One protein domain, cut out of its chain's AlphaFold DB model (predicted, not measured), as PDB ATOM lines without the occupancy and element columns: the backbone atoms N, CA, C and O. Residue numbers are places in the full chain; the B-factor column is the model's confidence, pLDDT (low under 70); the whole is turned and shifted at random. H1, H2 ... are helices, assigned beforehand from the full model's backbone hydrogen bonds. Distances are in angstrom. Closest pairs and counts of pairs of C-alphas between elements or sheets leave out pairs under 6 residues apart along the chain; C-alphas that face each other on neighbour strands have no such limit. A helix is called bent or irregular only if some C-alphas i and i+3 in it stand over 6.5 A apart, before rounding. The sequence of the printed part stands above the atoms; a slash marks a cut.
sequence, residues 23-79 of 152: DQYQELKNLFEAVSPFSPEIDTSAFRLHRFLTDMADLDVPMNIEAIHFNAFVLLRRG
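What this domain is: This is residues 23 to 79 of the 152 residues of an uncharacterized protein of Anaerolineales bacterium (UniProt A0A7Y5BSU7). Three helices of similar length pack on one another as a compact triangle: H1 and H2 form a helical hairpin, and H3 lies slantwise over both of them. The link of residues 34 to 43 turns the backbone round from H1 into H2, and the link of residues 57 to 64 folds back from the last residue of H2 to the first of H3, which then runs the same way as H2. The printed part has 57 residues with three named helices, in the order H1, H2, H3, and no named strand; its class is all helix, with 37 residues in the helices. It is compact, with a radius of gyration of the C-alphas of 9.9 A, and rounded, with spans of 28 by 21 by 17 A.

Where its parts are: Find C-alpha 23 at (13.727, -14.650, -58.022); from there H1 runs through residues 23 to 33, 15.4 A from first to last C-alpha. Go on past residues 34 to 43 to C-alpha 44 at (23.234, -28.590, -45.870), where H2 begins; it takes residues 44 to 56 and is 17.2 A long from first to last C-alpha. After residues 57 to 64 comes H3, residues 65 to 77, 18.2 A from first to last C-alpha, ending with C-alpha 77 at (11.311, -8.325, -44.320). No helix is bent or irregular.

How they stand to each other: Begin with H1 and H2, which touch; their closest C-alphas are those of Leu 31 and Leu 49, 5.5 A apart. This hairpin runs opposite ways at a shallow tilt of 34 degrees, only just short of steep. Look next at Phe 32 and Ala 72, whose C-alphas, 6.5 A apart, are the closest of H1 and H3; these two helices touch and run opposite ways at a steep tilt of 42 degrees. H2 and H3 touch too, with the C-alphas of His 50 and Ile 68 closest at 5.8 A, and they run the same way at a steep tilt of 54 degrees. The helix packing is mostly crossed, but only just: 1 of the 3 pairs is at a shallow tilt. In H1, H2 and H3 every O i to N i+4 pair is within hydrogen-bond range.

The domain as a whole: The two C-alphas farthest apart are those of Asp 23 and Pro 40, at 29.4 A. The first and last printed C-alphas, those of Asp 23 and Gly 79, are 11.3 A apart. The printed part has no cut. Both links are short but not tight, with 10 residues from H1 to H2 and 8 from H2 to H3. In the B-factor column you find a mean pLDDT of the printed part of 87.6, and no printed residue is under 70.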
ATOM      1  N   ASP A  23      13.153 -13.298 -58.028       82.19
ATOM      2  CA  ASP A  23      13.727 -14.650 -58.022       82.19
ATOM      3  C   ASP A  23      14.676 -14.884 -56.851       82.19
ATOM      4  O   ASP A  23      14.563 -15.887 -56.148       82.19
ATOM      5  N   GLN A  24      15.569 -13.931 -56.589       86.38
ATOM      6  CA  GLN A  24      16.483 -14.001 -55.451       86.38
ATOM      7  C   GLN A  24      15.721 -13.979 -54.122       86.38
ATOM      8  O   GLN A  24      16.086 -14.674 -53.178       86.38
ATOM      9  N   TYR A  25      14.640 -13.204 -54.046       86.56
ATOM     10  CA  TYR A  25      13.764 -13.185 -52.881       86.56
ATOM     11  C   TYR A  25      13.059 -14.532 -52.668       86.56
ATOM     12  O   TYR A  25      13.005 -15.017 -51.539       86.56
ATOM     13  N   GLN A  26      12.545 -15.162 -53.731       85.44
ATOM     14  CA  GLN A  26      11.936 -16.493 -53.643       85.44
ATOM     15  C   GLN A  26      12.964 -17.557 -53.250       85.44
ATOM     16  O   GLN A  26      12.675 -18.402 -52.406       85.44
ATOM     17  N   GLU A  27      14.175 -17.500 -53.807       90.38
ATOM     18  CA  GLU A  27      15.269 -18.385 -53.404       90.38
ATOM     19  C   GLU A  27      15.585 -18.226 -51.913       90.38
ATOM     20  O   GLU A  27      15.605 -19.220 -51.187       90.38
ATOM     21  N   LEU A  28      15.747 -16.987 -51.435       91.44
ATOM     22  CA  LEU A  28      15.968 -16.699 -50.019       91.44
ATOM     23  C   LEU A  28      14.829 -17.232 -49.145       91.44
ATOM     24  O   LEU A  28      15.099 -17.840 -48.113       91.44
ATOM     25  N   LYS A  29      13.569 -17.029 -49.550       89.38
ATOM     26  CA  LYS A  29      12.391 -17.495 -48.805       89.38
ATOM     27  C   LYS A  29      12.391 -19.017 -48.679       89.38
ATOM     28  O   LYS A  29      12.261 -19.535 -47.576       89.38
ATOM     29  N   ASN A  30      12.614 -19.722 -49.786       90.69
ATOM     30  CA  ASN A  30      12.663 -21.183 -49.802       90.69
ATOM     31  C   ASN A  30      13.810 -21.724 -48.936       90.69
ATOM     32  O   ASN A  30      13.637 -22.703 -48.214       90.69
ATOM     33  N   LEU A  31      14.988 -21.092 -48.993       93.31
ATOM     34  CA  LEU A  31      16.127 -21.465 -48.152       93.31
ATOM     35  C   LEU A  31      15.858 -21.182 -46.670       93.31
ATOM     36  O   LEU A  31      16.226 -21.991 -45.827       93.31
ATOM     37  N   PHE A  32      15.209 -20.062 -46.358       93.19
ATOM     38  CA  PHE A  32      14.822 -19.689 -45.001       93.19
ATOM     39  C   PHE A  32      13.837 -20.691 -44.393       93.19
ATOM     40  O   PHE A  32      14.083 -21.201 -43.307       93.19
ATOM     41  N   GLU A  33      12.767 -21.033 -45.112       91.12
ATOM     42  CA  GLU A  33      11.752 -21.989 -44.646       91.12
ATOM     43  C   GLU A  33      12.310 -23.413 -44.470       91.12
ATOM     44  O   GLU A  33      11.810 -24.179 -43.647       91.12
ATOM     45  N   ALA A  34      13.368 -23.764 -45.207       90.88
ATOM     46  CA  ALA A  34      14.044 -25.055 -45.097       90.88
ATOM     47  C   ALA A  34      14.992 -25.169 -43.888       90.88
ATOM     48  O   ALA A  34      15.482 -26.266 -43.611       90.88
ATOM     49  N   VAL A  35      15.286 -24.069 -43.188       90.69
ATOM     50  CA  VAL A  35      16.228 -24.034 -42.062       90.69
ATOM     51  C   VAL A  35      15.470 -23.780 -40.766       90.69
ATOM     52  O   VAL A  35      14.911 -22.712 -40.558       90.69
ATOM     53  N   SER A  36      15.497 -24.744 -39.842       87.12
ATOM     54  CA  SER A  36      14.959 -24.523 -38.496       87.12
ATOM     55  C   SER A  36      15.920 -23.657 -37.672       87.12
ATOM     56  O   SER A  36      17.088 -24.035 -37.530       87.12
ATOM     57  N   PRO A  37      15.457 -22.560 -37.042       84.62
ATOM     58  CA  PRO A  37      16.302 -21.733 -36.177       84.62
ATOM     59  C   PRO A  37      16.742 -22.461 -34.901       84.62
ATOM     60  O   PRO A  37      17.643 -21.996 -34.213       84.62
ATOM     61  N   PHE A  38      16.113 -23.595 -34.578       85.25
ATOM     62  CA  PHE A  38      16.396 -24.402 -33.390       85.25
ATOM     63  C   PHE A  38      17.234 -25.645 -33.696       85.25
ATOM     64  O   PHE A  38      17.358 -26.525 -32.841       85.25
ATOM     65  N   SER A  39      17.761 -25.772 -34.919       81.94
ATOM     66  CA  SER A  39      18.620 -26.904 -35.253       81.94
ATOM     67  C   SER A  39      19.888 -26.871 -34.382       81.94
ATOM     68  O   SER A  39      20.497 -25.812 -34.229       81.94
ATOM     69  N   PRO A  40      20.308 -28.003 -33.793       78.44
ATOM     70  CA  PRO A  40      21.532 -28.055 -32.996       78.44
ATOM     71  C   PRO A  40      22.802 -28.008 -33.859       78.44
ATOM     72  O   PRO A  40      23.878 -27.711 -33.345       78.44
ATOM     73  N   GLU A  41      22.691 -28.299 -35.160       85.50
ATOM     74  CA  GLU A  41      23.820 -28.433 -36.083       85.50
ATOM     75  C   GLU A  41      23.550 -27.742 -37.422       85.50
ATOM     76  O   GLU A  41      22.410 -27.674 -37.892       85.50
ATOM     77  N   ILE A  42      24.624 -27.236 -38.040       87.25
ATOM     78  CA  ILE A  42      24.585 -26.631 -39.374       87.25
ATOM     79  C   ILE A  42      24.532 -27.754 -40.400       87.25
ATOM     80  O   ILE A  42      25.530 -28.422 -40.669       87.25
ATOM     81  N   ASP A  43      23.351 -27.940 -40.971       89.50
ATOM     82  CA  ASP A  43      23.116 -28.885 -42.047       89.50
ATOM     83  C   ASP A  43      23.340 -28.247 -43.432       89.50
ATOM     84  O   ASP A  43      23.713 -27.078 -43.585       89.50
ATOM     85  N   THR A  44      23.104 -29.036 -44.479       91.56
ATOM     86  CA  THR A  44      23.234 -28.590 -45.870       91.56
ATOM     87  C   THR A  44      22.324 -27.402 -46.194       91.56
ATOM     88  O   THR A  44      22.715 -26.535 -46.976       91.56
ATOM     89  N   SER A  45      21.118 -27.339 -45.623       92.12
ATOM     90  CA  SER A  45      20.176 -26.241 -45.859       92.12
ATOM     91  C   SER A  45      20.687 -24.947 -45.229       92.12
ATOM     92  O   SER A  45      20.739 -23.918 -45.903       92.12
ATOM     93  N   ALA A  46      21.164 -25.015 -43.983       92.38
ATOM     94  CA  ALA A  46      21.769 -23.893 -43.273       92.38
ATOM     95  C   ALA A  46      23.030 -23.389 -43.987       92.38
ATOM     96  O   ALA A  46      23.214 -22.181 -44.127       92.38
ATOM     97  N   PHE A  47      23.857 -24.295 -44.523       93.69
ATOM     98  CA  PHE A  47      25.027 -23.925 -45.320       93.69
ATOM     99  C   PHE A  47      24.648 -23.224 -46.632       93.69
ATOM    100  O   PHE A  47      25.270 -22.235 -47.018       93.69
ATOM    101  N   ARG A  48      23.604 -23.695 -47.328       94.94
ATOM    102  CA  ARG A  48      23.104 -23.035 -48.548       94.94
ATOM    103  C   ARG A  48      22.548 -21.647 -48.256       94.94
ATOM    104  O   ARG A  48      22.811 -20.729 -49.031       94.94
ATOM    105  N   LEU A  49      21.812 -21.497 -47.156       94.38
ATOM    106  CA  LEU A  49      21.306 -20.203 -46.713       94.38
ATOM    107  C   LEU A  49      22.459 -19.257 -46.359       94.38
ATOM    108  O   LEU A  49      22.475 -18.129 -46.835       94.38
ATOM    109  N   HIS A  50      23.462 -19.728 -45.610       93.81
ATOM    110  CA  HIS A  50      24.676 -18.957 -45.315       93.81
ATOM    111  C   HIS A  50      25.366 -18.469 -46.590       93.81
ATOM    112  O   HIS A  50      25.590 -17.270 -46.730       93.81
ATOM    113  N   ARG A  51      25.591 -19.364 -47.559       93.69
ATOM    114  CA  ARG A  51      26.215 -19.017 -48.841       93.69
ATOM    115  C   ARG A  51      25.412 -17.983 -49.628       93.69
ATOM    116  O   ARG A  51      25.990 -17.110 -50.259       93.69
ATOM    117  N   PHE A  52      24.081 -18.060 -49.602       93.38
ATOM    118  CA  PHE A  52      23.249 -17.021 -50.210       93.38
ATOM    119  C   PHE A  52      23.514 -15.659 -49.547       93.38
ATOM    120  O   PHE A  52      23.715 -14.659 -50.232       93.38
ATOM    121  N   LEU A  53      23.556 -15.613 -48.214       89.69
ATOM    122  CA  LEU A  53      23.784 -14.372 -47.471       89.69
ATOM    123  C   LEU A  53      25.177 -13.778 -47.735       89.69
ATOM    124  O   LEU A  53      25.283 -12.565 -47.895       89.69
ATOM    125  N   THR A  54      26.222 -14.604 -47.811       89.19
ATOM    126  CA  THR A  54      27.593 -14.129 -48.051       89.19
ATOM    127  C   THR A  54      27.855 -13.795 -49.510       89.19
ATOM    128  O   THR A  54      28.386 -12.733 -49.802       89.19
ATOM    129  N   ASP A  55      27.468 -14.671 -50.436       87.56
ATOM    130  CA  ASP A  55      27.914 -14.572 -51.827       87.56
ATOM    131  C   ASP A  55      26.966 -13.708 -52.663       87.56
ATOM    132  O   ASP A  55      27.404 -13.000 -53.568       87.56
ATOM    133  N   MET A  56      25.658 -13.773 -52.380       84.06
ATOM    134  CA  MET A  56      24.644 -13.013 -53.118       84.06
ATOM    135  C   MET A  56      24.327 -11.678 -52.445       84.06
ATOM    136  O   MET A  56      24.191 -10.662 -53.125       84.06
ATOM    137  N   ALA A  57      24.173 -11.670 -51.117       78.50
ATOM    138  CA  ALA A  57      23.821 -10.460 -50.373       78.50
ATOM    139  C   ALA A  57      25.035  -9.694 -49.814       78.50
ATOM    140  O   ALA A  57      24.832  -8.635 -49.218       78.50
ATOM    141  N   ASP A  58      26.257 -10.201 -50.033       82.50
ATOM    142  CA  ASP A  58      27.527  -9.599 -49.597       82.50
ATOM    143  C   ASP A  58      27.532  -9.254 -48.095       82.50
ATOM    144  O   ASP A  58      27.976  -8.189 -47.659       82.50
ATOM    145  N   LEU A  59      26.942 -10.139 -47.282       83.19
ATOM    146  CA  LEU A  59      26.878  -9.992 -45.831       83.19
ATOM    147  C   LEU A  59      27.976 -10.818 -45.154       83.19
ATOM    148  O   LEU A  59      28.102 -12.015 -45.385       83.19
ATOM    149  N   ASP A  60      28.687 -10.215 -44.209       84.38
ATOM    150  CA  ASP A  60      29.673 -10.888 -43.350       84.38
ATOM    151  C   ASP A  60      29.006 -11.698 -42.210       84.38
ATOM    152  O   ASP A  60      29.016 -11.304 -41.041       84.38
ATOM    153  N   VAL A  61      28.285 -12.770 -42.550       84.56
ATOM    154  CA  VAL A  61      27.497 -13.553 -41.578       84.56
ATOM    155  C   VAL A  61      28.351 -14.674 -40.972       84.56
ATOM    156  O   VAL A  61      28.896 -15.491 -41.720       84.56
ATOM    157  N   PRO A  62      28.440 -14.803 -39.635       88.19
ATOM    158  CA  PRO A  62      29.140 -15.925 -39.024       88.19
ATOM    159  C   PRO A  62      28.391 -17.241 -39.278       88.19
ATOM    160  O   PRO A  62      27.161 -17.277 -39.311       88.19
ATOM    161  N   MET A  63      29.138 -18.340 -39.407       88.00
ATOM    162  CA  MET A  63      28.598 -19.691 -39.599       88.00
ATOM    163  C   MET A  63      27.961 -20.209 -38.293       88.00
ATOM    164  O   MET A  63      28.538 -21.010 -37.561       88.00
ATOM    165  N   ASN A  64      26.784 -19.672 -37.969       88.81
ATOM    166  CA  ASN A  64      25.982 -19.931 -36.777       88.81
ATOM    167  C   ASN A  64      24.495 -19.843 -37.161       88.81
ATOM    168  O   ASN A  64      24.092 -18.879 -37.806       88.81
ATOM    169  N   ILE A  65      23.678 -20.826 -36.771       89.69
ATOM    170  CA  ILE A  65      22.284 -20.942 -37.242       89.69
ATOM    171  C   ILE A  65      21.430 -19.747 -36.838       89.69
ATOM    172  O   ILE A  65      20.686 -19.232 -37.669       89.69
ATOM    173  N   GLU A  66      21.557 -19.275 -35.599       88.25
ATOM    174  CA  GLU A  66      20.804 -18.113 -35.127       88.25
ATOM    175  C   GLU A  66      21.167 -16.869 -35.945       88.25
ATOM    176  O   GLU A  66      20.280 -16.156 -36.416       88.25
ATOM    177  N   ALA A  67      22.464 -16.644 -36.190       86.69
ATOM    178  CA  ALA A  67      22.930 -15.539 -37.023       86.69
ATOM    179  C   ALA A  67      22.437 -15.659 -38.472       86.69
ATOM    180  O   ALA A  67      21.912 -14.692 -39.023       86.69
ATOM    181  N   ILE A  68      22.584 -16.833 -39.087       90.31
ATOM    182  CA  ILE A  68      22.151 -17.112 -40.461       90.31
ATOM    183  C   ILE A  68      20.648 -16.848 -40.599       90.31
ATOM    184  O   ILE A  68      20.223 -16.053 -41.440       90.31
ATOM    185  N   HIS A  69      19.841 -17.462 -39.735       90.12
ATOM    186  CA  HIS A  69      18.389 -17.377 -39.797       90.12
ATOM    187  C   HIS A  69      17.889 -15.952 -39.514       90.12
ATOM    188  O   HIS A  69      16.993 -15.459 -40.197       90.12
ATOM    189  N   PHE A  70      18.490 -15.242 -38.556       87.88
ATOM    190  CA  PHE A  70      18.122 -13.857 -38.272       87.88
ATOM    191  C   PHE A  70      18.435 -12.914 -39.444       87.88
ATOM    192  O   PHE A  70      17.577 -12.126 -39.843       87.88
ATOM    193  N   ASN A  71      19.634 -12.995 -40.029       87.38
ATOM    194  CA  ASN A  71      20.001 -12.142 -41.166       87.38
ATOM    195  C   ASN A  71      19.107 -12.416 -42.388       87.38
ATOM    196  O   ASN A  71      18.663 -11.475 -43.050       87.38
ATOM    197  N   ALA A  72      18.767 -13.684 -42.638       89.88
ATOM    198  CA  ALA A  72      17.807 -14.066 -43.669       89.88
ATOM    199  C   ALA A  72      16.411 -13.472 -43.420       89.88
ATOM    200  O   ALA A  72      15.825 -12.883 -44.327       89.88
ATOM    201  N   PHE A  73      15.909 -13.539 -42.183       88.38
ATOM    202  CA  PHE A  73      14.639 -12.914 -41.804       88.38
ATOM    203  C   PHE A  73      14.638 -11.396 -42.048       88.38
ATOM    204  O   PHE A  73      13.680 -10.850 -42.599       88.38
ATOM    205  N   VAL A  74      15.719 -10.701 -41.673       84.69
ATOM    206  CA  VAL A  74      15.853  -9.249 -41.883       84.69
ATOM    207  C   VAL A  74      15.845  -8.893 -43.370       84.69
ATOM    208  O   VAL A  74      15.198  -7.917 -43.759       84.69
ATOM    209  N   LEU A  75      16.526  -9.677 -44.209       83.19
ATOM    210  CA  LEU A  75      16.504  -9.509 -45.663       83.19
ATOM    211  C   LEU A  75      15.112  -9.766 -46.248       83.19
ATOM    212  O   LEU A  75      14.630  -8.943 -47.021       83.19
ATOM    213  N   LEU A  76      14.429 -10.839 -45.836       85.50
ATOM    214  CA  LEU A  76      13.063 -11.136 -46.283       85.50
ATOM    215  C   LEU A  76      12.089 -10.008 -45.932       85.50
ATOM    216  O   LEU A  76      11.275  -9.605 -46.757       85.50
ATOM    217  N   ARG A  77      12.197  -9.423 -44.735       81.12
ATOM    218  CA  ARG A  77      11.311  -8.325 -44.320       81.12
ATOM    219  C   ARG A  77      11.431  -7.076 -45.206       81.12
ATOM    220  O   ARG A  77      10.498  -6.280 -45.253       81.12
ATOM    221  N   ARG A  78      12.553  -6.887 -45.908       76.25
ATOM    222  CA  ARG A  78      12.749  -5.757 -46.834       76.25
ATOM    223  C   ARG A  78      11.993  -5.922 -48.150       76.25
ATOM    224  O   ARG A  78      11.815  -4.931 -48.850       76.25
ATOM    225  N   GLY A  79      11.544  -7.132 -48.473       73.94
ATOM    226  CA  GLY A  79      10.929  -7.439 -49.759       73.94
ATOM    227  C   GLY A  79      11.948  -7.497 -50.898       73.94
ATOM    228  O   GLY A  79      13.154  -7.640 -50.688       73.94
TER     229      GLY A  79